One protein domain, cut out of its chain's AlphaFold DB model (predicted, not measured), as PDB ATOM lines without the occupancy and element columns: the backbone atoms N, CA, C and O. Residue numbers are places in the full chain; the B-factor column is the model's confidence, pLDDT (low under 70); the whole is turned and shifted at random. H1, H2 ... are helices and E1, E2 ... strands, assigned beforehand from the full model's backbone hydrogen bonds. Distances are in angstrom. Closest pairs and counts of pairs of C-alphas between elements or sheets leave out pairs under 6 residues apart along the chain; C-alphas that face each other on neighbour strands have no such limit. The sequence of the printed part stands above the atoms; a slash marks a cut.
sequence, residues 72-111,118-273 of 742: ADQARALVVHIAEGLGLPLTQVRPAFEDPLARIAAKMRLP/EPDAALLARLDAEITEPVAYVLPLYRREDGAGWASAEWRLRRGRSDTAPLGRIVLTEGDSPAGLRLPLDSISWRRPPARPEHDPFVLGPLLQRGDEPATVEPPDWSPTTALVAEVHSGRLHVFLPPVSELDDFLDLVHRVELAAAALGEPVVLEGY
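What this domain is: This is residues 72 to 111 and 118 to 273 of the 742 residues of the protein "DUF2126 domain-containing protein" of Nocardia arthritidis (UniProt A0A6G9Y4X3). A strongly twisted sheet of five strands forms the core, with H1 and H5 packed over one face, H5 at a steep angle to H1 and meeting it with residues 256 to 264, and the short H4 over the opposite face. H2 and H3 make a small helical arm at one end of the long axis; a long loop arcs out toward the other end, where residues 200 to 205 stick out, and the small sheet of E3 and E4 lies near the end of E2. The printed part has 196 residues, with five named helices and seven named strands in the order H1 E1 H2 H3 E2 E3 H4 E4 E5 E6 H5 E7. The large sheet runs E1 E2 E5 E6 E7 and is mixed; the class is mixed, helices and strands, with 87 residues, under half, in named elements. The whole is compact, with a radius of gyration of the C-alphas of 17.8 A, and spans 61 by 39 by 36 A.

Where its parts are: The large sheet holds E1, residues 94 to 97, E2, 136 to 140, E5, 227 to 233 and 18.0 A long, E6, 236 to 241 and 15.7 A, and E7, 268 to 272, ending at C-alpha 272 (-3.378, -37.739, 16.773). H1, residues 72 to 85, is 20.2 A long and begins at C-alpha 72 (-1.751, -40.156, -2.146). H5, residues 247 to 264, is the longest helix at 25.8 A. H4 is residues 179 to 182, H2 100 to 108 and H3 123 to 130. E3, residues 150 to 153, and E4, 216 to 218, form the small sheet.

How they stand to each other: E2 and E5 are antiparallel, with N 139 and O 228 at 2.8 A. The hairpin E5 and E6 has N 240 and O 229 at 2.7 A. E1 and E2 are antiparallel, with N 94 and O 138 at 2.8 A. E6 and E7 are parallel, with N 239 and O 269 at 2.8 A; E6, H5 and E7 are a strand-helix-strand unit, two parallel neighbour strands with a helix between, its crossover right-handed. H1 is on the sheet at a height of 8.1 A, over E2 and E5 and along the strands; its closest C-alphas to E5 are those of Ala 75 and Ala 230, 5.1 A. H5, on the same face, touches H1 with residues 256 to 264 alone, at a steep tilt of 56 degrees, opposite ways; the closest C-alphas are those of His 81 and Ala 260, 5.6 A. H4 is on the opposite face, over E5, at a height of 7.1 A. E3 and E4 are parallel, with N 152 and O 216 at 2.9 A, and E3, H4 and E4 are a second such unit, also right-handed. H2 and H3 touch, Pro 100 and Leu 127 having the closest C-alphas at 6.1 A, and are not on the large sheet. Every O i to N i+4 pair is within hydrogen-bond range in H1, H2, H3 and H5; H4 is too short for one.

The domain as a whole: The two C-alphas farthest apart, those of Glu 118 and Pro 206, are 60.9 A apart. Residues 112 to 117 are not printed, and C-alphas 111 and 118 are 15.9 A apart across the cut. The links E3 to H4, 25 residues, and H4 to E4, 33 residues, are long. The mean pLDDT of the printed part is 84.2; it is under 70 at residues 102 to 111, 118 to 130, 204 to 205 and 208 to 212.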
ATOM      1  N   ALA A  72      -3.146 -40.046  -2.569       82.88
ATOM      2  CA  ALA A  72      -1.751 -40.156  -2.146       82.88
ATOM      3  C   ALA A  72      -0.907 -38.918  -2.512       82.88
ATOM      4  O   ALA A  72      -0.095 -38.460  -1.706       82.88
ATOM      5  N   ASP A  73      -1.100 -38.346  -3.702       88.19
ATOM      6  CA  ASP A  73      -0.365 -37.154  -4.134       88.19
ATOM      7  C   ASP A  73      -0.735 -35.920  -3.298       88.19
ATOM      8  O   ASP A  73       0.143 -35.107  -2.997       88.19
ATOM      9  N   GLN A  74      -1.998 -35.805  -2.862       89.31
ATOM     10  CA  GLN A  74      -2.443 -34.744  -1.947       89.31
ATOM     11  C   GLN A  74      -1.710 -34.830  -0.601       89.31
ATOM     12  O   GLN A  74      -1.103 -33.854  -0.153       89.31
ATOM     13  N   ALA A  75      -1.698 -36.018   0.015       92.69
ATOM     14  CA  ALA A  75      -0.988 -36.253   1.271       92.69
ATOM     15  C   ALA A  75       0.522 -35.999   1.137       92.69
ATOM     16  O   ALA A  75       1.134 -35.365   2.000       92.69
ATOM     17  N   ARG A  76       1.126 -36.425   0.022       95.44
ATOM     18  CA  ARG A  76       2.538 -36.164  -0.273       95.44
ATOM     19  C   ARG A  76       2.841 -34.676  -0.363       95.44
ATOM     20  O   ARG A  76       3.816 -34.230   0.237       95.44
ATOM     21  N   ALA A  77       2.056 -33.932  -1.142       95.00
ATOM     22  CA  ALA A  77       2.290 -32.515  -1.392       95.00
ATOM     23  C   ALA A  77       2.281 -31.711  -0.086       95.00
ATOM     24  O   ALA A  77       3.154 -30.866   0.116       95.00
ATOM     25  N   LEU A  78       1.361 -32.037   0.830       95.69
ATOM     26  CA  LEU A  78       1.283 -31.409   2.148       95.69
ATOM     27  C   LEU A  78       2.559 -31.643   2.962       95.69
ATOM     28  O   LEU A  78       3.177 -30.695   3.443       95.69
ATOM     29  N   VAL A  79       2.989 -32.900   3.084       96.69
ATOM     30  CA  VAL A  79       4.166 -33.256   3.893       96.69
ATOM     31  C   VAL A  79       5.458 -32.710   3.279       96.69
ATOM     32  O   VAL A  79       6.350 -32.288   4.012       96.69
ATOM     33  N   VAL A  80       5.554 -32.665   1.945       97.00
ATOM     34  CA  VAL A  80       6.663 -32.015   1.226       97.00
ATOM     35  C   VAL A  80       6.745 -30.535   1.580       97.00
ATOM     36  O   VAL A  80       7.817 -30.078   1.961       97.00
ATOM     37  N   HIS A  81       5.627 -29.809   1.534       96.06
ATOM     38  CA  HIS A  81       5.615 -28.384   1.853       96.06
ATOM     39  C   HIS A  81       6.037 -28.114   3.307       96.06
ATOM     40  O   HIS A  81       6.817 -27.200   3.576       96.06
ATOM     41  N   ILE A  82       5.582 -28.949   4.247       95.62
ATOM     42  CA  ILE A  82       5.993 -28.868   5.658       95.62
ATOM     43  C   ILE A  82       7.500 -29.134   5.801       95.62
ATOM     44  O   ILE A  82       8.189 -28.389   6.499       95.62
ATOM     45  N   ALA A  83       8.030 -30.164   5.134       96.19
ATOM     46  CA  ALA A  83       9.455 -30.498   5.175       96.19
ATOM     47  C   ALA A  83      10.330 -29.379   4.583       96.19
ATOM     48  O   ALA A  83      11.342 -29.016   5.184       96.19
ATOM     49  N   GLU A  84       9.920 -28.786   3.461       95.00
ATOM     50  CA  GLU A  84      10.597 -27.640   2.842       95.00
ATOM     51  C   GLU A  84      10.576 -26.410   3.758       95.00
ATOM     52  O   GLU A  84      11.616 -25.781   3.960       95.00
ATOM     53  N   GLY A  85       9.435 -26.113   4.388       91.44
ATOM     54  CA  GLY A  85       9.308 -25.032   5.372       91.44
ATOM     55  C   GLY A  85      10.128 -25.247   6.652       91.44
ATOM     56  O   GLY A  85      10.438 -24.290   7.362       91.44
ATOM     57  N   LEU A  86      10.501 -26.493   6.957       91.81
ATOM     58  CA  LEU A  86      11.426 -26.854   8.035       91.81
ATOM     59  C   LEU A  86      12.895 -26.882   7.579       91.81
ATOM     60  O   LEU A  86      13.777 -26.999   8.420       91.81
ATOM     61  N   GLY A  87      13.184 -26.786   6.277       93.25
ATOM     62  CA  GLY A  87      14.537 -26.953   5.734       93.25
ATOM     63  C   GLY A  87      15.040 -28.404   5.729       93.25
ATOM     64  O   GLY A  87      16.242 -28.636   5.593       93.25
ATOM     65  N   LEU A  88      14.143 -29.386   5.866       94.75
ATOM     66  CA  LEU A  88      14.481 -30.809   5.841       94.75
ATOM     67  C   LEU A  88      14.634 -31.320   4.401       94.75
ATOM     68  O   LEU A  88      13.880 -30.924   3.510       94.75
ATOM     69  N   PRO A  89      15.561 -32.260   4.143       94.19
ATOM     70  CA  PRO A  89      15.655 -32.889   2.835       94.19
ATOM     71  C   PRO A  89      14.423 -33.762   2.566       94.19
ATOM     72  O   PRO A  89      13.962 -34.498   3.440       94.19
ATOM     73  N   LEU A  90      13.948 -33.775   1.314       93.31
ATOM     74  CA  LEU A  90      12.775 -34.562   0.895       93.31
ATOM     75  C   LEU A  90      12.934 -36.079   1.098       93.31
ATOM     76  O   LEU A  90      11.951 -36.809   1.056       93.31
ATOM     77  N   THR A  91      14.152 -36.562   1.364       91.81
ATOM     78  CA  THR A  91      14.407 -37.952   1.775       91.81
ATOM     79  C   THR A  91      13.747 -38.315   3.110       91.81
ATOM     80  O   THR A  91      13.547 -39.501   3.374       91.81
ATOM     81  N   GLN A  92      13.391 -37.323   3.936       94.44
ATOM     82  CA  GLN A  92      12.640 -37.517   5.180       94.44
ATOM     83  C   GLN A  92      11.128 -37.652   4.958       94.44
ATOM     84  O   GLN A  92      10.436 -38.126   5.852       94.44
ATOM     85  N   VAL A  93      10.613 -37.300   3.775       96.25
ATOM     86  CA  VAL A  93       9.206 -37.514   3.418       96.25
ATOM     87  C   VAL A  93       9.052 -38.935   2.893       96.25
ATOM     88  O   VAL A  93       9.428 -39.248   1.761       96.25
ATOM     89  N   ARG A  94       8.534 -39.827   3.735       94.94
ATOM     90  CA  ARG A  94       8.565 -41.269   3.483       94.94
ATOM     91  C   ARG A  94       7.172 -41.835   3.217       94.94
ATOM     92  O   ARG A  94       6.291 -41.649   4.049       94.94
ATOM     93  N   PRO A  95       6.964 -42.579   2.119       95.00
ATOM     94  CA  PRO A  95       5.702 -43.272   1.894       95.00
ATOM     95  C   PRO A  95       5.517 -44.416   2.900       95.00
ATOM     96  O   PRO A  95       6.462 -45.163   3.189       95.00
ATOM     97  N   ALA A  96       4.292 -44.567   3.397       93.50
ATOM     98  CA  ALA A  96       3.848 -45.675   4.230       93.50
ATOM     99  C   ALA A  96       2.787 -46.509   3.504       93.50
ATOM    100  O   ALA A  96       1.985 -45.998   2.719       93.50
ATOM    101  N   PHE A  97       2.814 -47.815   3.758       91.69
ATOM    102  CA  PHE A  97       2.040 -48.805   3.016       91.69
ATOM    103  C   PHE A  97       1.328 -49.765   3.962       91.69
ATOM    104  O   PHE A  97       1.844 -50.060   5.039       91.69
ATOM    105  N   GLU A  98       0.186 -50.295   3.531       87.25
ATOM    106  CA  GLU A  98      -0.495 -51.380   4.242       87.25
ATOM    107  C   GLU A  98       0.330 -52.667   4.249       87.25
ATOM    108  O   GLU A  98       1.086 -52.929   3.308       87.25
ATOM    109  N   ASP A  99       0.169 -53.488   5.294       82.88
ATOM    110  CA  ASP A  99       0.868 -54.770   5.388       82.88
ATOM    111  C   ASP A  99       0.155 -55.878   4.590       82.88
ATOM    112  O   ASP A  99      -0.907 -56.364   5.005       82.88
ATOM    113  N   PRO A 100       0.739 -56.366   3.478       72.25
ATOM    114  CA  PRO A 100       0.157 -57.467   2.722       72.25
ATOM    115  C   PRO A 100       0.116 -58.777   3.520       72.25
ATOM    116  O   PRO A 100      -0.802 -59.575   3.321       72.25
ATOM    117  N   LEU A 101       1.074 -59.018   4.425       70.62
ATOM    118  CA  LEU A 101       1.127 -60.254   5.212       70.62
ATOM    119  C   LEU A 101       0.021 -60.301   6.258       70.62
ATOM    120  O   LEU A 101      -0.620 -61.340   6.409       70.62
ATOM    121  N   ALA A 102      -0.221 -59.188   6.951       69.50
ATOM    122  CA  ALA A 102      -1.312 -59.089   7.912       69.50
ATOM    123  C   ALA A 102      -2.659 -59.339   7.225       69.50
ATOM    124  O   ALA A 102      -3.446 -60.171   7.667       69.50
ATOM    125  N   ARG A 103      -2.860 -58.742   6.044       64.19
ATOM    126  CA  ARG A 103      -4.066 -58.948   5.234       64.19
ATOM    127  C   ARG A 103      -4.263 -60.407   4.811       64.19
ATOM    128  O   ARG A 103      -5.395 -60.884   4.787       64.19
ATOM    129  N   ILE A 104      -3.194 -61.125   4.465       66.62
ATOM    130  CA  ILE A 104      -3.266 -62.561   4.143       66.62
ATOM    131  C   ILE A 104      -3.551 -63.378   5.406       66.62
ATOM    132  O   ILE A 104      -4.447 -64.217   5.391       66.62
ATOM    133  N   ALA A 105      -2.848 -63.113   6.508       68.62
ATOM    134  CA  ALA A 105      -3.058 -63.804   7.776       68.62
ATOM    135  C   ALA A 105      -4.490 -63.624   8.308       68.62
ATOM    136  O   ALA A 105      -5.089 -64.591   8.775       68.62
ATOM    137  N   ALA A 106      -5.066 -62.425   8.186       63.97
ATOM    138  CA  ALA A 106      -6.455 -62.136   8.531       63.97
ATOM    139  C   ALA A 106      -7.439 -62.929   7.662       63.97
ATOM    140  O   ALA A 106      -8.365 -63.542   8.189       63.97
ATOM    141  N   LYS A 107      -7.198 -63.000   6.345       62.56
ATOM    142  CA  LYS A 107      -8.009 -63.816   5.426       62.56
ATOM    143  C   LYS A 107      -7.928 -65.313   5.738       62.56
ATOM    144  O   LYS A 107      -8.950 -65.982   5.689       62.56
ATOM    145  N   MET A 108      -6.758 -65.823   6.121       63.66
ATOM    146  CA  MET A 108      -6.568 -67.229   6.515       63.66
ATOM    147  C   MET A 108      -7.237 -67.591   7.852       63.66
ATOM    148  O   MET A 108      -7.390 -68.768   8.160       63.66
ATOM    149  N   ARG A 109      -7.618 -66.595   8.665       65.94
ATOM    150  CA  ARG A 109      -8.382 -66.789   9.911       65.94
ATOM    151  C   ARG A 109      -9.898 -66.782   9.694       65.94
ATOM    152  O   ARG A 109     -10.634 -67.031  10.648       65.94
ATOM    153  N   LEU A 110     -10.369 -66.474   8.483       63.50
ATOM    154  CA  LEU A 110     -11.789 -66.540   8.149       63.50
ATOM    155  C   LEU A 110     -12.253 -68.009   8.054       63.50
ATOM    156  O   LEU A 110     -11.438 -68.886   7.762       63.50
ATOM    157  N   PRO A 111     -13.543 -68.301   8.313       64.25
ATOM    158  CA  PRO A 111     -14.103 -69.642   8.141       64.25
ATOM    159  C   PRO A 111     -13.917 -70.171   6.709       64.25
ATOM    160  O   PRO A 111     -13.867 -69.390   5.762       64.25
ATOM    161  N   GLU A 118      -0.771 -70.608   0.045       49.34
ATOM    162  CA  GLU A 118       0.155 -70.625   1.186       49.34
ATOM    163  C   GLU A 118       1.384 -69.702   1.017       49.34
ATOM    164  O   GLU A 118       1.892 -69.559  -0.102       49.34
ATOM    165  N   PRO A 119       1.904 -69.100   2.112       48.06
ATOM    166  CA  PRO A 119       3.059 -68.211   2.057       48.06
ATOM    167  C   PRO A 119       4.426 -68.900   2.251       48.06
ATOM    168  O   PRO A 119       4.651 -69.601   3.234       48.06
ATOM    169  N   ASP A 120       5.369 -68.606   1.346       46.56
ATOM    170  CA  ASP A 120       6.814 -68.913   1.428       46.56
ATOM    171  C   ASP A 120       7.614 -67.660   1.865       46.56
ATOM    172  O   ASP A 120       7.184 -66.532   1.652       46.56
ATOM    173  N   ALA A 121       8.808 -67.791   2.444       50.19
ATOM    174  CA  ALA A 121       9.626 -66.664   2.917       50.19
ATOM    175  C   ALA A 121      10.102 -65.716   1.787       50.19
ATOM    176  O   ALA A 121      10.343 -64.533   2.033       50.19
ATOM    177  N   ALA A 122      10.171 -66.193   0.536       55.25
ATOM    178  CA  ALA A 122      10.406 -65.362  -0.656       55.25
ATOM    179  C   ALA A 122       9.172 -64.532  -1.082       55.25
ATOM    180  O   ALA A 122       9.274 -63.644  -1.934       55.25
ATOM    181  N   LEU A 123       8.003 -64.804  -0.492       58.00
ATOM    182  CA  LEU A 123       6.740 -64.133  -0.786       58.00
ATOM    183  C   LEU A 123       6.697 -62.709  -0.222       58.00
ATOM    184  O   LEU A 123       6.093 -61.853  -0.851       58.00
ATOM    185  N   LEU A 124       7.371 -62.413   0.897       58.34
ATOM    186  CA  LEU A 124       7.340 -61.071   1.500       58.34
ATOM    187  C   LEU A 124       7.891 -59.997   0.553       58.34
ATOM    188  O   LEU A 124       7.265 -58.961   0.363       58.34
ATOM    189  N   ALA A 125       9.023 -60.269  -0.101       60.59
ATOM    190  CA  ALA A 125       9.590 -59.349  -1.083       60.59
ATOM    191  C   ALA A 125       8.682 -59.176  -2.318       60.59
ATOM    192  O   ALA A 125       8.624 -58.086  -2.878       60.59
ATOM    193  N   ARG A 126       7.957 -60.230  -2.725       59.56
ATOM    194  CA  ARG A 126       7.004 -60.199  -3.849       59.56
ATOM    195  C   ARG A 126       5.712 -59.457  -3.500       59.56
ATOM    196  O   ARG A 126       5.272 -58.631  -4.283       59.56
ATOM    197  N   LEU A 127       5.149 -59.702  -2.322       63.22
ATOM    198  CA  LEU A 127       3.946 -59.038  -1.822       63.22
ATOM    199  C   LEU A 127       4.181 -57.554  -1.549       63.22
ATOM    200  O   LEU A 127       3.348 -56.725  -1.903       63.22
ATOM    201  N   ASP A 128       5.331 -57.206  -0.961       63.22
ATOM    202  CA  ASP A 128       5.716 -55.805  -0.813       63.22
ATOM    203  C   ASP A 128       5.898 -55.165  -2.205       63.22
ATOM    204  O   ASP A 128       5.486 -54.027  -2.404       63.22
ATOM    205  N   ALA A 129       6.450 -55.877  -3.197       60.22
ATOM    206  CA  ALA A 129       6.563 -55.366  -4.568       60.22
ATOM    207  C   ALA A 129       5.208 -55.197  -5.289       60.22
ATOM    208  O   ALA A 129       5.106 -54.348  -6.171       60.22
ATOM    209  N   GLU A 130       4.178 -55.967  -4.923       64.44
ATOM    210  CA  GLU A 130       2.821 -55.860  -5.484       64.44
ATOM    211  C   GLU A 130       2.045 -54.647  -4.941       64.44
ATOM    212  O   GLU A 130       1.213 -54.081  -5.650       64.44
ATOM    213  N   ILE A 131       2.346 -54.187  -3.722       72.00
ATOM    214  CA  ILE A 131       1.792 -52.940  -3.178       72.00
ATOM    215  C   ILE A 131       2.716 -51.792  -3.575       72.00
ATOM    216  O   ILE A 131       3.795 -51.625  -3.011       72.00
ATOM    217  N   THR A 132       2.300 -50.978  -4.537       73.38
ATOM    218  CA  THR A 132       3.090 -49.827  -5.017       73.38
ATOM    219  C   THR A 132       2.479 -48.483  -4.637       73.38
ATOM    220  O   THR A 132       3.201 -47.490  -4.561       73.38
ATOM    221  N   GLU A 133       1.185 -48.458  -4.329       81.81
ATOM    222  CA  GLU A 133       0.453 -47.255  -3.940       81.81
ATOM    223  C   GLU A 133       0.603 -46.999  -2.430       81.81
ATOM    224  O   GLU A 133       0.245 -47.864  -1.622       81.81
ATOM    225  N   PRO A 134       1.172 -45.853  -2.018       90.44
ATOM    226  CA  PRO A 134       1.231 -45.474  -0.615       90.44
ATOM    227  C   PRO A 134      -0.138 -45.015  -0.118       90.44
ATOM    228  O   PRO A 134      -0.865 -44.327  -0.828       90.44
ATOM    229  N   VAL A 135      -0.457 -45.363   1.128       90.81
ATOM    230  CA  VAL A 135      -1.705 -44.939   1.789       90.81
ATOM    231  C   VAL A 135      -1.516 -43.683   2.636       90.81
ATOM    232  O   VAL A 135      -2.470 -42.959   2.889       90.81
ATOM    233  N   ALA A 136      -0.274 -43.403   3.042       94.44
ATOM    234  CA  ALA A 136       0.078 -42.248   3.853       94.44
ATOM    235  C   ALA A 136       1.519 -41.791   3.585       94.44
ATOM    236  O   ALA A 136       2.347 -42.547   3.065       94.44
ATOM    237  N   TYR A 137       1.837 -40.565   3.992       97.19
ATOM    238  CA  TYR A 137       3.184 -40.000   3.971       97.19
ATOM    239  C   TYR A 137       3.610 -39.593   5.375       97.19
ATOM    240  O   TYR A 137       2.882 -38.911   6.086       97.19
ATOM    241  N   VAL A 138       4.806 -40.022   5.767       97.44
ATOM    242  CA  VAL A 138       5.358 -39.901   7.115       97.44
ATOM    243  C   VAL A 138       6.562 -38.972   7.080       97.44
ATOM    244  O   VAL A 138       7.481 -39.180   6.287       97.44
ATOM    245  N   LEU A 139       6.582 -37.990   7.973       97.56
ATOM    246  CA  LEU A 139       7.721 -37.128   8.258       97.56
ATOM    247  C   LEU A 139       8.153 -37.361   9.710       97.56
ATOM    248  O   LEU A 139       7.479 -36.870  10.621       97.56
ATOM    249  N   PRO A 140       9.241 -38.116   9.956       96.06
ATOM    250  CA  PRO A 140       9.845 -38.197  11.279       96.06
ATOM    251  C   PRO A 140      10.133 -36.791  11.796       96.06
ATOM    252  O   PRO A 140      10.780 -35.996  11.120       96.06
ATOM    253  N   LEU A 141       9.607 -36.454  12.968       94.94
ATOM    254  CA  LEU A 141       9.665 -35.083  13.452       94.94
ATOM    255  C   LEU A 141       9.579 -35.046  14.973       94.94
ATOM    256  O   LEU A 141       8.675 -35.639  15.569       94.94
ATOM    257  N   TYR A 142      10.510 -34.327  15.592       92.25
ATOM    258  CA  TYR A 142      10.508 -34.023  17.019       92.25
ATOM    259  C   TYR A 142      11.197 -32.686  17.294       92.25
ATOM    260  O   TYR A 142      12.055 -32.238  16.534       92.25
ATOM    261  N   ARG A 143      10.856 -32.055  18.420       88.69
ATOM    262  CA  ARG A 143      11.594 -30.891  18.928       88.69
ATOM    263  C   ARG A 143      12.848 -31.331  19.686       88.69
ATOM    264  O   ARG A 143      12.762 -32.268  20.489       88.69
ATOM    265  N   ARG A 144      13.990 -30.680  19.439       87.00
ATOM    266  CA  ARG A 144      15.270 -30.930  20.128       87.00
ATOM    267  C   ARG A 144      15.241 -30.361  21.555       87.00
ATOM    268  O   ARG A 144      14.641 -29.318  21.801       87.00
ATOM    269  N   GLU A 145      15.886 -31.048  22.499       77.81
ATOM    270  CA  GLU A 145      15.882 -30.661  23.926       77.81
ATOM    271  C   GLU A 145      16.776 -29.456  24.238       77.81
ATOM    272  O   GLU A 145      16.516 -28.719  25.183       77.81
ATOM    273  N   ASP A 146      17.811 -29.229  23.432       78.00
ATOM    274  CA  ASP A 146      18.720 -28.085  23.564       78.00
ATOM    275  C   ASP A 146      18.079 -26.751  23.141       78.00
ATOM    276  O   ASP A 146      18.713 -25.700  23.226       78.00
ATOM    277  N   GLY A 147      16.817 -26.783  22.699       73.69
ATOM    278  CA  GLY A 147      16.065 -25.616  22.257       73.69
ATOM    279  C   GLY A 147      16.424 -25.139  20.850       73.69
ATOM    280  O   GLY A 147      15.852 -24.147  20.406       73.69
ATOM    281  N   ALA A 148      17.298 -25.848  20.127       79.00
ATOM    282  CA  ALA A 148      17.785 -25.469  18.799       79.00
ATOM    283  C   ALA A 148      16.818 -25.828  17.648       79.00
ATOM    284  O   ALA A 148      17.243 -26.045  16.517       79.00
ATOM    285  N   GLY A 149      15.513 -25.912  17.931       87.19
ATOM    286  CA  GLY A 149      14.463 -26.101  16.927       87.19
ATOM    287  C   GLY A 149      14.035 -27.555  16.697       87.19
ATOM    288  O   GLY A 149      14.068 -28.401  17.597       87.19
ATOM    289  N   TRP A 150      13.554 -27.827  15.484       92.50
ATOM    290  CA  TRP A 150      13.071 -29.142  15.056       92.50
ATOM    291  C   TRP A 150      14.204 -30.042  14.552       92.50
ATOM    292  O   TRP A 150      15.216 -29.571  14.038       92.50
ATOM    293  N   ALA A 151      14.009 -31.354  14.646       93.19
ATOM    294  CA  ALA A 151      14.854 -32.356  14.011       93.19
ATOM    295  C   ALA A 151      14.019 -33.510  13.446       93.19
ATOM    296  O   ALA A 151      12.907 -33.790  13.902       93.19
ATOM    297  N   SER A 152      14.589 -34.192  12.455       95.12
ATOM    298  CA  SER A 152      14.044 -35.410  11.859       95.12
ATOM    299  C   SER A 152      14.965 -36.586  12.147       95.12
ATOM    300  O   SER A 152      16.148 -36.560  11.802       95.12
ATOM    301  N   ALA A 153      14.425 -37.639  12.758       92.44
ATOM    302  CA  ALA A 153      15.169 -38.872  12.982       92.44
ATOM    303  C   ALA A 153      15.254 -39.669  11.673       92.44
ATOM    304  O   ALA A 153      14.230 -40.034  11.093       92.44
ATOM    305  N   GLU A 154      16.463 -40.019  11.231       92.75
ATOM    306  CA  GLU A 154      16.652 -40.822  10.023       92.75
ATOM    307  C   GLU A 154      16.285 -42.292  10.281       92.75
ATOM    308  O   GLU A 154      17.125 -43.133  10.608       92.75
ATOM    309  N   TRP A 155      15.004 -42.626  10.145       92.12
ATOM    310  CA  TRP A 155      14.517 -43.979  10.406       92.12
ATOM    311  C   TRP A 155      15.147 -44.994   9.444       92.12
ATOM    312  O   TRP A 155      15.037 -44.889   8.221       92.12
ATOM    313  N   ARG A 156      15.769 -46.038   9.990       89.44
ATOM    314  CA  ARG A 156      16.462 -47.078   9.217       89.44
ATOM    315  C   ARG A 156      15.795 -48.425   9.455       89.44
ATOM    316  O   ARG A 156      16.161 -49.157  10.368       89.44
ATOM    317  N   LEU A 157      14.828 -48.755   8.606       87.94
ATOM    318  CA  LEU A 157      14.024 -49.966   8.737       87.94
ATOM    319  C   LEU A 157      14.689 -51.152   8.034       87.94
ATOM    320  O   LEU A 157      15.370 -51.003   7.019       87.94
ATOM    321  N   ARG A 158      14.475 -52.352   8.582       83.00
ATOM    322  CA  ARG A 158      14.968 -53.604   7.988       83.00
ATOM    323  C   ARG A 158      14.123 -54.050   6.793       83.00
ATOM    324  O   ARG A 158      14.673 -54.527   5.805       83.00
ATOM    325  N   ARG A 159      12.796 -53.918   6.890       81.44
ATOM    326  CA  ARG A 159      11.853 -54.321   5.838       81.44
ATOM    327  C   ARG A 159      12.020 -53.431   4.606       81.44
ATOM    328  O   ARG A 159      12.177 -52.221   4.744       81.44
ATOM    329  N   GLY A 160      12.012 -54.024   3.412       75.81
ATOM    330  CA  GLY A 160      12.110 -53.298   2.139       75.81
ATOM    331  C   GLY A 160      13.437 -52.572   1.884       75.81
ATOM    332  O   GLY A 160      13.487 -51.724   0.999       75.81
ATOM    333  N   ARG A 161      14.503 -52.855   2.649       80.69
ATOM    334  CA  ARG A 161      15.831 -52.272   2.411       80.69
ATOM    335  C   ARG A 161      16.475 -52.901   1.171       80.69
ATOM    336  O   ARG A 161      16.608 -54.120   1.095       80.69
ATOM    337  N   SER A 162      16.930 -52.059   0.249       79.94
ATOM    338  CA  SER A 162      17.659 -52.435  -0.970       79.94
ATOM    339  C   SER A 162      18.669 -51.345  -1.347       79.94
ATOM    340  O   SER A 162      18.658 -50.263  -0.754       79.94
ATOM    341  N   ASP A 163      19.490 -51.586  -2.371       76.38
ATOM    342  CA  ASP A 163      20.389 -50.563  -2.934       76.38
ATOM    343  C   ASP A 163      19.621 -49.330  -3.451       76.38
ATOM    344  O   ASP A 163      20.124 -48.211  -3.406       76.38
ATOM    345  N   THR A 164      18.375 -49.522  -3.899       75.50
ATOM    346  CA  THR A 164      17.478 -48.457  -4.380       75.50
ATOM    347  C   THR A 164      16.634 -47.811  -3.274       75.50
ATOM    348  O   THR A 164      16.060 -46.749  -3.494       75.50
ATOM    349  N   ALA A 165      16.567 -48.418  -2.083       77.50
ATOM    350  CA  ALA A 165      15.815 -47.939  -0.922       77.50
ATOM    351  C   ALA A 165      16.611 -48.183   0.384       77.50
ATOM    352  O   ALA A 165      16.244 -49.033   1.204       77.50
ATOM    353  N   PRO A 166      17.714 -47.443   0.620       83.00
ATOM    354  CA  PRO A 166      18.662 -47.734   1.707       83.00
ATOM    355  C   PRO A 166      18.070 -47.555   3.120       83.00
ATOM    356  O   PRO A 166      18.504 -48.205   4.079       83.00
ATOM    357  N   LEU A 167      17.042 -46.713   3.263       84.94
ATOM    358  CA  LEU A 167      16.343 -46.463   4.531       84.94
ATOM    359  C   LEU A 167      15.253 -47.507   4.850       84.94
ATOM    360  O   LEU A 167      14.665 -47.467   5.936       84.94
ATOM    361  N   GLY A 168      14.986 -48.439   3.931       86.88
ATOM    362  CA  GLY A 168      13.901 -49.414   4.037       86.88
ATOM    363  C   GLY A 168      12.519 -48.822   3.744       86.88
ATOM    364  O   GLY A 168      12.383 -47.677   3.306       86.88
ATOM    365  N   ARG A 169      11.478 -49.608   4.014       88.75
ATOM    366  CA  ARG A 169      10.071 -49.297   3.747       88.75
ATOM    367  C   ARG A 169       9.271 -49.235   5.047       88.75
ATOM    368  O   ARG A 169       9.398 -50.133   5.876       88.75
ATOM    369  N   ILE A 170       8.440 -48.201   5.202       92.88
ATOM    370  CA  ILE A 170       7.481 -48.102   6.309       92.88
ATOM    371  C   ILE A 170       6.263 -48.942   5.942       92.88
ATOM    372  O   ILE A 170       5.588 -48.655   4.954       92.88
ATOM    373  N   VAL A 171       5.997 -49.983   6.722       91.25
ATOM    374  CA  VAL A 171       4.788 -50.792   6.575       91.25
ATOM    375  C   VAL A 171       4.000 -50.712   7.870       91.25
ATOM    376  O   VAL A 171       4.563 -50.941   8.942       91.25
ATOM    377  N   LEU A 172       2.743 -50.299   7.749       91.50
ATOM    378  CA  LEU A 172       1.847 -50.036   8.864       91.50
ATOM    379  C   LEU A 172       1.430 -51.343   9.534       91.50
ATOM    380  O   LEU A 172       1.323 -52.382   8.887       91.50
ATOM    381  N   THR A 173       1.178 -51.292  10.837       89.81
ATOM    382  CA  THR A 173       0.530 -52.395  11.544       89.81
ATOM    383  C   THR A 173      -0.914 -52.554  11.066       89.81
ATOM    384  O   THR A 173      -1.532 -51.611  10.566       89.81
ATOM    385  N   GLU A 174      -1.471 -53.750  11.236       83.25
ATOM    386  CA  GLU A 174      -2.859 -54.044  10.868       83.25
ATOM    387  C   GLU A 174      -3.861 -53.210  11.682       83.25
ATOM    388  O   GLU A 174      -3.650 -52.967  12.872       83.25
ATOM    389  N   GLY A 175      -4.966 -52.813  11.048       81.19
ATOM    390  CA  GLY A 175      -6.120 -52.190  11.695       81.19
ATOM    391  C   GLY A 175      -6.674 -50.999  10.919       81.19
ATOM    392  O   GLY A 175      -6.038 -50.496   9.997       81.19
ATOM    393  N   ASP A 176      -7.840 -50.520  11.353       81.88
ATOM    394  CA  ASP A 176      -8.572 -49.410  10.719       81.88
ATOM    395  C   ASP A 176      -8.300 -48.048  11.388       81.88
ATOM    396  O   ASP A 176      -8.975 -47.058  11.120       81.88
ATOM    397  N   SER A 177      -7.341 -47.992  12.319       88.44
ATOM    398  CA  SER A 177      -6.927 -46.740  12.967       88.44
ATOM    399  C   SER A 177      -6.154 -45.835  12.002       88.44
ATOM    400  O   SER A 177      -5.559 -46.345  11.050       88.44
ATOM    401  N   PRO A 178      -6.067 -44.522  12.278       91.31
ATOM    402  CA  PRO A 178      -5.215 -43.624  11.512       91.31
ATOM    403  C   PRO A 178      -3.784 -44.131  11.320       91.31
ATOM    404  O   PRO A 178      -3.213 -44.720  12.248       91.31
ATOM    405  N   ALA A 179      -3.167 -43.887  10.158       93.25
ATOM    406  CA  ALA A 179      -1.820 -44.389   9.854       93.25
ATOM    407  C   ALA A 179      -0.771 -43.987  10.905       93.25
ATOM    408  O   ALA A 179       0.138 -44.768  11.193       93.25
ATOM    409  N   GLY A 180      -0.914 -42.816  11.534       92.69
ATOM    410  CA  GLY A 180      -0.031 -42.367  12.616       92.69
ATOM    411  C   GLY A 180      -0.038 -43.261  13.865       92.69
ATOM    412  O   GLY A 180       1.007 -43.430  14.490       92.69
ATOM    413  N   LEU A 181      -1.166 -43.908  14.192       92.69
ATOM    414  CA  LEU A 181      -1.256 -44.891  15.289       92.69
ATOM    415  C   LEU A 181      -0.737 -46.276  14.894       92.69
ATOM    416  O   LEU A 181      -0.502 -47.112  15.765       92.69
ATOM    417  N   ARG A 182      -0.560 -46.522  13.593       93.31
ATOM    418  CA  ARG A 182      -0.141 -47.811  13.029       93.31
ATOM    419  C   ARG A 182       1.324 -47.825  12.594       93.31
ATOM    420  O   ARG A 182       1.764 -48.740  11.899       93.31
ATOM    421  N   LEU A 183       2.105 -46.815  12.975       94.12
ATOM    422  CA  LEU A 183       3.529 -46.762  12.658       94.12
ATOM    423  C   LEU A 183       4.294 -47.892  13.378       94.12
ATOM    424  O   LEU A 183       4.077 -48.117  14.570       94.12
ATOM    425  N   PRO A 184       5.242 -48.580  12.711       91.56
ATOM    426  CA  PRO A 184       6.003 -49.680  13.304       91.56
ATOM    427  C   PRO A 184       7.132 -49.156  14.212       91.56
ATOM    428  O   PRO A 184       8.315 -49.329  13.906       91.56
ATOM    429  N   LEU A 185       6.783 -48.483  15.316       89.88
ATOM    430  CA  LEU A 185       7.739 -47.722  16.134       89.88
ATOM    431  C   LEU A 185       8.874 -48.590  16.712       89.88
ATOM    432  O   LEU A 185      10.034 -48.178  16.689       89.88
ATOM    433  N   ASP A 186       8.574 -49.831  17.102       85.62
ATOM    434  CA  ASP A 186       9.557 -50.801  17.617       85.62
ATOM    435  C   ASP A 186      10.596 -51.244  16.569       85.62
ATOM    436  O   ASP A 186      11.631 -51.819  16.902       85.62
ATOM    437  N   SER A 187      10.342 -50.978  15.284       84.94
ATOM    438  CA  SER A 187      11.278 -51.290  14.197       84.94
ATOM    439  C   SER A 187      12.297 -50.177  13.932       84.94
ATOM    440  O   SER A 187      13.195 -50.374  13.112       84.94
ATOM    441  N   ILE A 188      12.158 -49.010  14.579       86.56
ATOM    442  CA  ILE A 188      12.952 -47.807  14.282       86.56
ATOM    443  C   ILE A 188      14.314 -47.828  14.986       86.56
ATOM    444  O   ILE A 188      15.330 -47.549  14.347       86.56
ATOM    445  N   SER A 189      14.354 -48.151  16.282       84.12
ATOM    446  CA  SER A 189      15.596 -48.216  17.060       84.12
ATOM    447  C   SER A 189      15.542 -49.315  18.117       84.12
ATOM    448  O   SER A 189      14.511 -49.559  18.735       84.12
ATOM    449  N   TRP A 190      16.691 -49.948  18.368       81.56
ATOM    450  CA  TRP A 190      16.876 -50.883  19.487       81.56
ATOM    451  C   TRP A 190      16.984 -50.174  20.839       81.56
ATOM    452  O   TRP A 190      16.918 -50.821  21.884       81.56
ATOM    453  N   ARG A 191      17.230 -48.859  20.830       82.44
ATOM    454  CA  ARG A 191      17.417 -48.054  22.035       82.44
ATOM    455  C   ARG A 191      16.169 -47.229  22.278       82.44
ATOM    456  O   ARG A 191      15.660 -46.582  21.369       82.44
ATOM    457  N   ARG A 192      15.705 -47.221  23.524       78.56
ATOM    458  CA  ARG A 192      14.594 -46.364  23.923       78.56
ATOM    459  C   ARG A 192      15.084 -44.912  23.993       78.56
ATOM    460  O   ARG A 192      16.117 -44.689  24.628       78.56
ATOM    461  N   PRO A 193      14.374 -43.942  23.394       81.19
ATOM    462  CA  PRO A 193      14.684 -42.537  23.617       81.19
ATOM    463  C   PRO A 193      14.581 -42.199  25.114       81.19
ATOM    464  O   PRO A 193      13.797 -42.836  25.834       81.19
ATOM    465  N   PRO A 194      15.372 -41.234  25.610       79.94
ATOM    466  CA  PRO A 194      15.252 -40.770  26.984       79.94
ATOM    467  C   PRO A 194      13.828 -40.264  27.254       79.94
ATOM    468  O   PRO A 194      13.165 -39.706  26.378       79.94
ATOM    469  N   ALA A 195      13.336 -40.502  28.472       77.06
ATOM    470  CA  ALA A 195      12.033 -39.998  28.880       77.06
ATOM    471  C   ALA A 195      12.095 -38.472  28.982       77.06
ATOM    472  O   ALA A 195      12.955 -37.932  29.678       77.06
ATOM    473  N   ARG A 196      11.166 -37.794  28.309       74.06
ATOM    474  CA  ARG A 196      11.052 -36.341  28.379       74.06
ATOM    475  C   ARG A 196      10.258 -35.948  29.619       74.06
ATOM    476  O   ARG A 196       9.216 -36.564  29.863       74.06
ATOM    477  N   PRO A 197      10.721 -34.961  30.401       71.12
ATOM    478  CA  PRO A 197       9.916 -34.428  31.485       71.12
ATOM    479  C   PRO A 197       8.624 -33.840  30.909       71.12
ATOM    480  O   PRO A 197       8.634 -33.186  29.868       71.12
ATOM    481  N   GLU A 198       7.503 -34.107  31.573       73.31
ATOM    482  CA  GLU A 198       6.250 -33.425  31.260       73.31
ATOM    483  C   GLU A 198       6.330 -31.968  31.733       73.31
ATOM    484  O   GLU A 198       6.898 -31.692  32.795       73.31
ATOM    485  N   HIS A 199       5.736 -31.052  30.966       75.38
ATOM    486  CA  HIS A 199       5.579 -29.662  31.379       75.38
ATOM    487  C   HIS A 199       4.760 -29.591  32.680       75.38
ATOM    488  O   HIS A 199       3.690 -30.198  32.778       75.38
ATOM    489  N   ASP A 200       5.263 -28.872  33.690       78.56
ATOM    490  CA  ASP A 200       4.560 -28.697  34.963       78.56
ATOM    491  C   ASP A 200       3.523 -27.567  34.835       78.56
ATOM    492  O   ASP A 200       3.914 -26.416  34.623       78.56
ATOM    493  N   PRO A 201       2.214 -27.836  35.024       78.06
ATOM    494  CA  PRO A 201       1.167 -26.813  34.948       78.06
ATOM    495  C   PRO A 201       1.340 -25.628  35.916       78.06
ATOM    496  O   PRO A 201       0.688 -24.596  35.747       78.06
ATOM    497  N   PHE A 202       2.185 -25.753  36.947       76.94
ATOM    498  CA  PHE A 202       2.513 -24.660  37.870       76.94
ATOM    499  C   PHE A 202       3.525 -23.654  37.311       76.94
ATOM    500  O   PHE A 202       3.637 -22.548  37.850       76.94
ATOM    501  N   VAL A 203       4.258 -24.008  36.258       74.75
ATOM    502  CA  VAL A 203       5.257 -23.143  35.631       74.75
ATOM    503  C   VAL A 203       4.626 -22.516  34.392       74.75
ATOM    504  O   VAL A 203       4.397 -23.186  33.398       74.75
ATOM    505  N   LEU A 204       4.318 -21.219  34.449       69.44
ATOM    506  CA  LEU A 204       3.790 -20.478  33.299       69.44
ATOM    507  C   LEU A 204       4.839 -19.489  32.794       69.44
ATOM    508  O   LEU A 204       5.181 -18.527  33.485       69.44
ATOM    509  N   GLY A 205       5.342 -19.736  31.585       68.31
ATOM    510  CA  GLY A 205       6.177 -18.802  30.829       68.31
ATOM    511  C   GLY A 205       5.370 -17.992  29.802       68.31
ATOM    512  O   GLY A 205       4.235 -18.353  29.471       68.31
ATOM    513  N   PRO A 206       5.925 -16.887  29.268       73.88
ATOM    514  CA  PRO A 206       5.352 -16.233  28.092       73.88
ATOM    515  C   PRO A 206       5.352 -17.196  26.894       73.88
ATOM    516  O   PRO A 206       6.208 -18.073  26.818       73.88
ATOM    517  N   LEU A 207       4.406 -17.036  25.960       75.81
ATOM    518  CA  LEU A 207       4.497 -17.713  24.661       75.81
ATOM    519  C   LEU A 207       5.738 -17.172  23.956       75.81
ATOM    520  O   LEU A 207       5.859 -15.957  23.766       75.81
ATOM    521  N   LEU A 208       6.675 -18.045  23.608       69.56
ATOM    522  CA  LEU A 208       7.877 -17.631  22.903       69.56
ATOM    523  C   LEU A 208       7.626 -17.760  21.401       69.56
ATOM    524  O   LEU A 208       7.460 -18.863  20.889       69.56
ATOM    525  N   GLN A 209       7.660 -16.640  20.672       61.78
ATOM    526  CA  GLN A 209       7.893 -16.698  19.228       61.78
ATOM    527  C   GLN A 209       9.347 -17.118  19.020       61.78
ATOM    528  O   GLN A 209      10.266 -16.303  19.122       61.78
ATOM    529  N   ARG A 210       9.565 -18.415  18.815       64.25
ATOM    530  CA  ARG A 210      10.900 -18.950  18.563       64.25
ATOM    531  C   ARG A 210      11.224 -18.749  17.086       64.25
ATOM    532  O   ARG A 210      10.495 -19.209  16.216       64.25
ATOM    533  N   GLY A 211      12.295 -18.008  16.807       58.66
ATOM    534  CA  GLY A 211      12.895 -18.002  15.478       58.66
ATOM    535  C   GLY A 211      13.579 -19.346  15.278       58.66
ATOM    536  O   GLY A 211      14.508 -19.661  16.018       58.66
ATOM    537  N   ASP A 212      13.093 -20.149  14.341       65.06
ATOM    538  CA  ASP A 212      13.631 -21.487  14.138       65.06
ATOM    539  C   ASP A 212      14.824 -21.450  13.172       65.06
ATOM    540  O   ASP A 212      14.739 -20.932  12.055       65.06
ATOM    541  N   GLU A 213      15.942 -22.036  13.603       76.62
ATOM    542  CA  GLU A 213      16.977 -22.497  12.680       76.62
ATOM    543  C   GLU A 213      16.415 -23.636  11.802       76.62
ATOM    544  O   GLU A 213      15.493 -24.342  12.229       76.62
ATOM    545  N   PRO A 214      16.941 -23.843  10.578       85.44
ATOM    546  CA  PRO A 214      16.556 -24.982   9.752       85.44
ATOM    547  C   PRO A 214      16.722 -26.300  10.512       85.44
ATOM    548  O   PRO A 214      17.749 -26.538  11.150       85.44
ATOM    549  N   ALA A 215      15.718 -27.165  10.422       90.31
ATOM    550  CA  ALA A 215      15.709 -28.440  11.111       90.31
ATOM    551  C   ALA A 215      16.830 -29.360  10.607       90.31
ATOM    552  O   ALA A 215      17.159 -29.396   9.418       90.31
ATOM    553  N   THR A 216      17.404 -30.145  11.515       92.50
ATOM    554  CA  THR A 216      18.517 -31.052  11.214       92.50
ATOM    555  C   THR A 216      18.052 -32.502  11.098       92.50
ATOM    556  O   THR A 216      17.054 -32.913  11.689       92.50
ATOM    557  N   VAL A 217      18.786 -33.308  10.326       93.06
ATOM    558  CA  VAL A 217      18.591 -34.766  10.286       93.06
ATOM    559  C   VAL A 217      19.556 -35.415  11.272       93.06
ATOM    560  O   VAL A 217      20.768 -35.224  11.165       93.06
ATOM    561  N   GLU A 218      19.030 -36.196  12.212       91.44
ATOM    562  CA  GLU A 218      19.809 -36.859  13.261       91.44
ATOM    563  C   GLU A 218      19.702 -38.395  13.155       91.44
ATOM    564  O   GLU A 218      18.720 -38.928  12.622       91.44
ATOM    565  N   PRO A 219      20.703 -39.152  13.645       87.44
ATOM    566  CA  PRO A 219      20.607 -40.606  13.734       87.44
ATOM    567  C   PRO A 219      19.389 -41.050  14.564       87.44
ATOM    568  O   PRO A 219      19.017 -40.373  15.519       87.44
ATOM    569  N   PRO A 220      18.782 -42.213  14.273       84.00
ATOM    570  CA  PRO A 220      17.606 -42.692  15.004       84.00
ATOM    571  C   PRO A 220      17.942 -43.231  16.403       84.00
ATOM    572  O   PRO A 220      17.044 -43.476  17.204       84.00
ATOM    573  N   ASP A 221      19.222 -43.456  16.709       81.12
ATOM    574  CA  ASP A 221      19.656 -43.952  18.013       81.12
ATOM    575  C   ASP A 221      19.436 -42.877  19.080       81.12
ATOM    576  O   ASP A 221      20.040 -41.813  19.011       81.12
ATOM    577  N   TRP A 222      18.600 -43.186  20.078       80.50
ATOM    578  CA  TRP A 222      18.175 -42.281  21.162       80.50
ATOM    579  C   TRP A 222      17.252 -41.128  20.757       80.50
ATOM    580  O   TRP A 222      16.727 -40.450  21.639       80.50
ATOM    581  N   SER A 223      17.002 -40.935  19.465       86.75
ATOM    582  CA  SER A 223      16.051 -39.937  18.980       86.75
ATOM    583  C   SER A 223      14.606 -40.385  19.235       86.75
ATOM    584  O   SER A 223      14.308 -41.582  19.147       86.75
ATOM    585  N   PRO A 224      13.681 -39.461  19.546       88.44
ATOM    586  CA  PRO A 224      12.267 -39.790  19.672       88.44
ATOM    587  C   PRO A 224      11.715 -40.444  18.405       88.44
ATOM    588  O   PRO A 224      11.952 -40.001  17.281       88.44
ATOM    589  N   THR A 225      10.923 -41.493  18.594       91.06
ATOM    590  CA  THR A 225      10.233 -42.212  17.522       91.06
ATOM    591  C   THR A 225       8.868 -41.578  17.257       91.06
ATOM    592  O   THR A 225       7.833 -42.211  17.450       91.06
ATOM    593  N   THR A 226       8.860 -40.301  16.882       93.25
ATOM    594  CA  THR A 226       7.646 -39.519  16.608       93.25
ATOM    595  C   THR A 226       7.635 -39.051  15.159       93.25
ATOM    596  O   THR A 226       8.689 -38.833  14.559       93.25
ATOM    597  N   ALA A 227       6.447 -38.914  14.576       95.75
ATOM    598  CA  ALA A 227       6.294 -38.438  13.210       95.75
ATOM    599  C   ALA A 227       4.967 -37.712  13.006       95.75
ATOM    600  O   ALA A 227       3.962 -38.063  13.624       95.75
ATOM    601  N   LEU A 228       4.989 -36.743  12.096       97.56
ATOM    602  CA  LEU A 228       3.790 -36.215  11.462       97.56
ATOM    603  C   LEU A 228       3.412 -37.133  10.302       97.56
ATOM    604  O   LEU A 228       4.279 -37.541   9.526       97.56
ATOM    605  N   VAL A 229       2.132 -37.473  10.187       97.75
ATOM    606  CA  VAL A 229       1.636 -38.340   9.111       97.75
ATOM    607  C   VAL A 229       0.484 -37.653   8.406       97.75
ATOM    608  O   VAL A 229      -0.410 -37.146   9.068       97.75
ATOM    609  N   ALA A 230       0.500 -37.640   7.077       97.25
ATOM    610  CA  ALA A 230      -0.648 -37.228   6.284       97.25
ATOM    611  C   ALA A 230      -1.225 -38.432   5.545       97.25
ATOM    612  O   ALA A 230      -0.486 -39.190   4.910       97.25
ATOM    613  N   GLU A 231      -2.539 -38.587   5.601       94.75
ATOM    614  CA  GLU A 231      -3.277 -39.609   4.864       94.75
ATOM    615  C   GLU A 231      -4.605 -39.042   4.376       94.75
ATOM    616  O   GLU A 231      -5.154 -38.125   4.979       94.75
ATOM    617  N   VAL A 232      -5.139 -39.572   3.279       91.81
ATOM    618  CA  VAL A 232      -6.504 -39.241   2.867       91.81
ATOM    619  C   VAL A 232      -7.403 -40.400   3.259       91.81
ATOM    620  O   VAL A 232      -7.265 -41.510   2.750       91.81
ATOM    621  N   HIS A 233      -8.340 -40.134   4.164       82.81
ATOM    622  CA  HIS A 233      -9.324 -41.108   4.612       82.81
ATOM    623  C   HIS A 233     -10.729 -40.520   4.472       82.81
ATOM    624  O   HIS A 233     -10.967 -39.348   4.754       82.81
ATOM    625  N   SER A 234     -11.675 -41.325   3.978       80.94
ATOM    626  CA  SER A 234     -13.055 -40.882   3.714       80.94
ATOM    627  C   SER A 234     -13.145 -39.599   2.860       80.94
ATOM    628  O   SER A 234     -14.033 -38.768   3.042       80.94
ATOM    629  N   GLY A 235     -12.207 -39.424   1.921       84.25
ATOM    630  CA  GLY A 235     -12.160 -38.293   0.990       84.25
ATOM    631  C   GLY A 235     -11.669 -36.967   1.583       84.25
ATOM    632  O   GLY A 235     -11.687 -35.965   0.867       84.25
ATOM    633  N   ARG A 236     -11.220 -36.946   2.843       89.88
ATOM    634  CA  ARG A 236     -10.648 -35.772   3.520       89.88
ATOM    635  C   ARG A 236      -9.162 -35.994   3.785       89.88
ATOM    636  O   ARG A 236      -8.749 -37.128   4.009       89.88
ATOM    637  N   LEU A 237      -8.364 -34.929   3.745       93.88
ATOM    638  CA  LEU A 237      -6.939 -34.983   4.070       93.88
ATOM    639  C   LEU A 237      -6.760 -34.872   5.588       93.88
ATOM    640  O   LEU A 237      -7.090 -33.849   6.181       93.88
ATOM    641  N   HIS A 238      -6.268 -35.932   6.214       95.56
ATOM    642  CA  HIS A 238      -5.995 -36.021   7.642       95.56
ATOM    643  C   HIS A 238      -4.509 -35.786   7.918       95.56
ATOM    644  O   HIS A 238      -3.647 -36.238   7.162       95.56
ATOM    645  N   VAL A 239      -4.213 -35.081   9.009       97.12
ATOM    646  CA  VAL A 239      -2.857 -34.819   9.492       97.12
ATOM    647  C   VAL A 239      -2.756 -35.278  10.936       97.12
ATOM    648  O   VAL A 239      -3.273 -34.637  11.852       97.12
ATOM    649  N   PHE A 240      -2.057 -36.387  11.134       97.19
ATOM    650  CA  PHE A 240      -1.724 -36.921  12.438       97.19
ATOM    651  C   PHE A 240      -0.555 -36.142  13.045       97.19
ATOM    652  O   PHE A 240       0.571 -36.188  12.538       97.19
ATOM    653  N   LEU A 241      -0.817 -35.448  14.150       96.88
ATOM    654  CA  LEU A 241       0.178 -34.681  14.887       96.88
ATOM    655  C   LEU A 241       0.939 -35.583  15.880       96.88
ATOM    656  O   LEU A 241       0.300 -36.299  16.658       96.88
ATOM    657  N   PRO A 242       2.287 -35.559  15.895       94.31
ATOM    658  CA  PRO A 242       3.098 -36.245  16.895       94.31
ATOM    659  C   PRO A 242       2.948 -35.617  18.290       94.31
ATOM    660  O   PRO A 242       2.589 -34.445  18.409       94.31
ATOM    661  N   PRO A 243       3.296 -36.353  19.362       91.19
ATOM    662  CA  PRO A 243       3.332 -35.779  20.698       91.19
ATOM    663  C   PRO A 243       4.460 -34.747  20.813       91.19
ATOM    664  O   PRO A 243       5.604 -35.011  20.437       91.19
ATOM    665  N   VAL A 244       4.142 -33.597  21.402       89.62
ATOM    666  CA  VAL A 244       5.086 -32.517  21.723       89.62
ATOM    667  C   VAL A 244       4.991 -32.161  23.206       89.62
ATOM    668  O   VAL A 244       3.955 -32.377  23.838       89.62
ATOM    669  N   SER A 245       6.088 -31.667  23.779       84.69
ATOM    670  CA  SER A 245       6.193 -31.426  25.225       84.69
ATOM    671  C   SER A 245       5.721 -30.033  25.644       84.69
ATOM    672  O   SER A 245       5.222 -29.886  26.754       84.69
ATOM    673  N   GLU A 246       5.845 -29.041  24.760       85.31
ATOM    674  CA  GLU A 246       5.583 -27.628  25.049       85.31
ATOM    675  C   GLU A 246       4.488 -27.061  24.140       85.31
ATOM    676  O   GLU A 246       4.361 -27.452  22.975       85.31
ATOM    677  N   LEU A 247       3.703 -26.111  24.660       87.56
ATOM    678  CA  LEU A 247       2.634 -25.472  23.886       87.56
ATOM    679  C   LEU A 247       3.183 -24.686  22.688       87.56
ATOM    680  O   LEU A 247       2.592 -24.728  21.612       87.56
ATOM    681  N   ASP A 248       4.315 -23.999  22.858       88.00
ATOM    682  CA  ASP A 248       4.951 -23.221  21.787       88.00
ATOM    683  C   ASP A 248       5.268 -24.112  20.571       88.00
ATOM    684  O   ASP A 248       5.000 -23.731  19.433       88.00
ATOM    685  N   ASP A 249       5.768 -25.328  20.819       89.12
ATOM    686  CA  ASP A 249       6.100 -26.294  19.768       89.12
ATOM    687  C   ASP A 249       4.837 -26.833  19.079       89.12
ATOM    688  O   ASP A 249       4.830 -27.065  17.871       89.12
ATOM    689  N   PHE A 250       3.750 -27.017  19.837       91.75
ATOM    690  CA  PHE A 250       2.461 -27.419  19.273       91.75
ATOM    691  C   PHE A 250       1.896 -26.341  18.342       91.75
ATOM    692  O   PHE A 250       1.465 -26.651  17.233       91.75
ATOM    693  N   LEU A 251       1.910 -25.076  18.775       91.88
ATOM    694  CA  LEU A 251       1.410 -23.952  17.981       91.88
ATOM    695  C   LEU A 251       2.241 -23.735  16.715       91.88
ATOM    696  O   LEU A 251       1.663 -23.503  15.655       91.88
ATOM    697  N   ASP A 252       3.568 -23.861  16.799       91.06
ATOM    698  CA  ASP A 252       4.435 -23.795  15.620       91.06
ATOM    699  C   ASP A 252       4.128 -24.926  14.626       91.06
ATOM    700  O   ASP A 252       3.991 -24.689  13.425       91.06
ATOM    701  N   LEU A 253       3.918 -26.152  15.115       92.75
ATOM    702  CA  LEU A 253       3.550 -27.270  14.251       92.75
ATOM    703  C   LEU A 253       2.198 -27.048  13.559       92.75
ATOM    704  O   LEU A 253       2.087 -27.259  12.350       92.75
ATOM    705  N   VAL A 254       1.183 -26.597  14.300       94.50
ATOM    706  CA  VAL A 254      -0.137 -26.269  13.738       94.50
ATOM    707  C   VAL A 254      -0.021 -25.150  12.704       94.50
ATOM    708  O   VAL A 254      -0.601 -25.264  11.627       94.50
ATOM    709  N   HIS A 255       0.775 -24.115  12.979       92.75
ATOM    710  CA  HIS A 255       1.016 -23.027  12.035       92.75
ATOM    711  C   HIS A 255       1.670 -23.522  10.736       92.75
ATOM    712  O   HIS A 255       1.267 -23.129   9.643       92.75
ATOM    713  N   ARG A 256       2.637 -24.441  10.820       93.12
ATOM    714  CA  ARG A 256       3.275 -25.050   9.638       93.12
ATOM    715  C   ARG A 256       2.296 -25.887   8.816       93.12
ATOM    716  O   ARG A 256       2.345 -25.846   7.587       93.12
ATOM    717  N   VAL A 257       1.393 -26.612   9.476       95.62
ATOM    718  CA  VAL A 257       0.309 -27.341   8.801       95.62
ATOM    719  C   VAL A 257      -0.665 -26.368   8.131       95.62
ATOM    720  O   VAL A 257      -1.043 -26.594   6.984       95.62
ATOM    721  N   GLU A 258      -1.024 -25.267   8.794       94.50
ATOM    722  CA  GLU A 258      -1.889 -24.219   8.240       94.50
ATOM    723  C   GLU A 258      -1.278 -23.574   6.987       94.50
ATOM    724  O   GLU A 258      -1.957 -23.457   5.968       94.50
ATOM    725  N   LEU A 259       0.013 -23.223   7.021       93.88
ATOM    726  CA  LEU A 259       0.728 -22.684   5.860       93.88
ATOM    727  C   LEU A 259       0.728 -23.668   4.684       93.88
ATOM    728  O   LEU A 259       0.469 -23.265   3.551       93.88
ATOM    729  N   ALA A 260       0.966 -24.955   4.951       94.88
ATOM    730  CA  ALA A 260       0.947 -25.990   3.924       94.88
ATOM    731  C   ALA A 260      -0.456 -26.208   3.335       94.88
ATOM    732  O   ALA A 260      -0.607 -26.267   2.116       94.88
ATOM    733  N   ALA A 261      -1.487 -26.267   4.180       94.25
ATOM    734  CA  ALA A 261      -2.878 -26.391   3.751       94.25
ATOM    735  C   ALA A 261      -3.313 -25.183   2.900       94.25
ATOM    736  O   ALA A 261      -3.900 -25.351   1.830       94.25
ATOM    737  N   ALA A 262      -2.951 -23.967   3.322       93.62
ATOM    738  CA  ALA A 262      -3.240 -22.735   2.592       93.62
ATOM    739  C   ALA A 262      -2.504 -22.660   1.245       93.62
ATOM    740  O   ALA A 262      -3.098 -22.244   0.250       93.62
ATOM    741  N   ALA A 263      -1.237 -23.084   1.189       92.31
ATOM    742  CA  ALA A 263      -0.451 -23.108  -0.045       92.31
ATOM    743  C   ALA A 263      -1.010 -24.093  -1.084       92.31
ATOM    744  O   ALA A 263      -0.926 -23.834  -2.285       92.31
ATOM    745  N   LEU A 264      -1.589 -25.206  -0.627       90.81
ATOM    746  CA  LEU A 264      -2.191 -26.225  -1.489       90.81
ATOM    747  C   LEU A 264      -3.669 -25.962  -1.800       90.81
ATOM    748  O   LEU A 264      -4.188 -26.518  -2.765       90.81
ATOM    749  N   GLY A 265      -4.339 -25.111  -1.019       89.31
ATOM    750  CA  GLY A 265      -5.775 -24.864  -1.142       89.31
ATOM    751  C   GLY A 265      -6.634 -26.062  -0.726       89.31
ATOM    752  O   GLY A 265      -7.767 -26.181  -1.187       89.31
ATOM    753  N   GLU A 266      -6.101 -26.944   0.123       85.38
ATOM    754  CA  GLU A 266      -6.752 -28.183   0.558       85.38
ATOM    755  C   GLU A 266      -7.103 -28.092   2.055       85.38
ATOM    756  O   GLU A 266      -6.217 -27.827   2.874       85.38
ATOM    757  N   PRO A 267      -8.369 -28.306   2.455       90.00
ATOM    758  CA  PRO A 267      -8.742 -28.347   3.864       90.00
ATOM    759  C   PRO A 267      -8.195 -29.614   4.534       90.00
ATOM    760  O   PRO A 267      -8.217 -30.698   3.948       90.00
ATOM    761  N   VAL A 268      -7.756 -29.484   5.789       93.31
ATOM    762  CA  VAL A 268      -7.177 -30.590   6.565       93.31
ATOM    763  C   VAL A 268      -7.962 -30.876   7.843       93.31
ATOM    764  O   VAL A 268      -8.483 -29.966   8.485       93.31
ATOM    765  N   VAL A 269      -8.007 -32.146   8.237       94.44
ATOM    766  CA  VAL A 269      -8.507 -32.606   9.536       94.44
ATOM    767  C   VAL A 269      -7.309 -32.945  10.415       94.44
ATOM    768  O   VAL A 269      -6.495 -33.790  10.055       94.44
ATOM    769  N   LEU A 270      -7.185 -32.282  11.565       94.81
ATOM    770  CA  LEU A 270      -6.137 -32.598  12.534       94.81
ATOM    771  C   LEU A 270      -6.564 -33.775  13.410       94.81
ATOM    772  O   LEU A 270      -7.687 -33.808  13.917       94.81
ATOM    773  N   GLU A 271      -5.648 -34.705  13.632       93.62
ATOM    774  CA  GLU A 271      -5.838 -35.860  14.506       93.62
ATOM    775  C   GLU A 271      -4.523 -36.236  15.207       93.62
ATOM    776  O   GLU A 271      -3.495 -35.584  15.032       93.62
ATOM    777  N   GLY A 272      -4.545 -37.289  16.020       92.69
ATOM    778  CA  GLY A 272      -3.378 -37.739  16.773       92.69
ATOM    779  C   GLY A 272      -3.290 -37.114  18.157       92.69
ATOM    780  O   GLY A 272      -4.267 -37.126  18.908       92.69
ATOM    781  N   TYR A 273      -2.103 -36.655  18.546       91.94
ATOM    782  CA  TYR A 273      -1.865 -36.199  19.912       91.94
ATOM    783  C   TYR A 273      -2.394 -34.775  20.131       91.94
ATOM    784  O   TYR A 273      -2.107 -33.858  19.365       91.94
TER     785      TYR A 273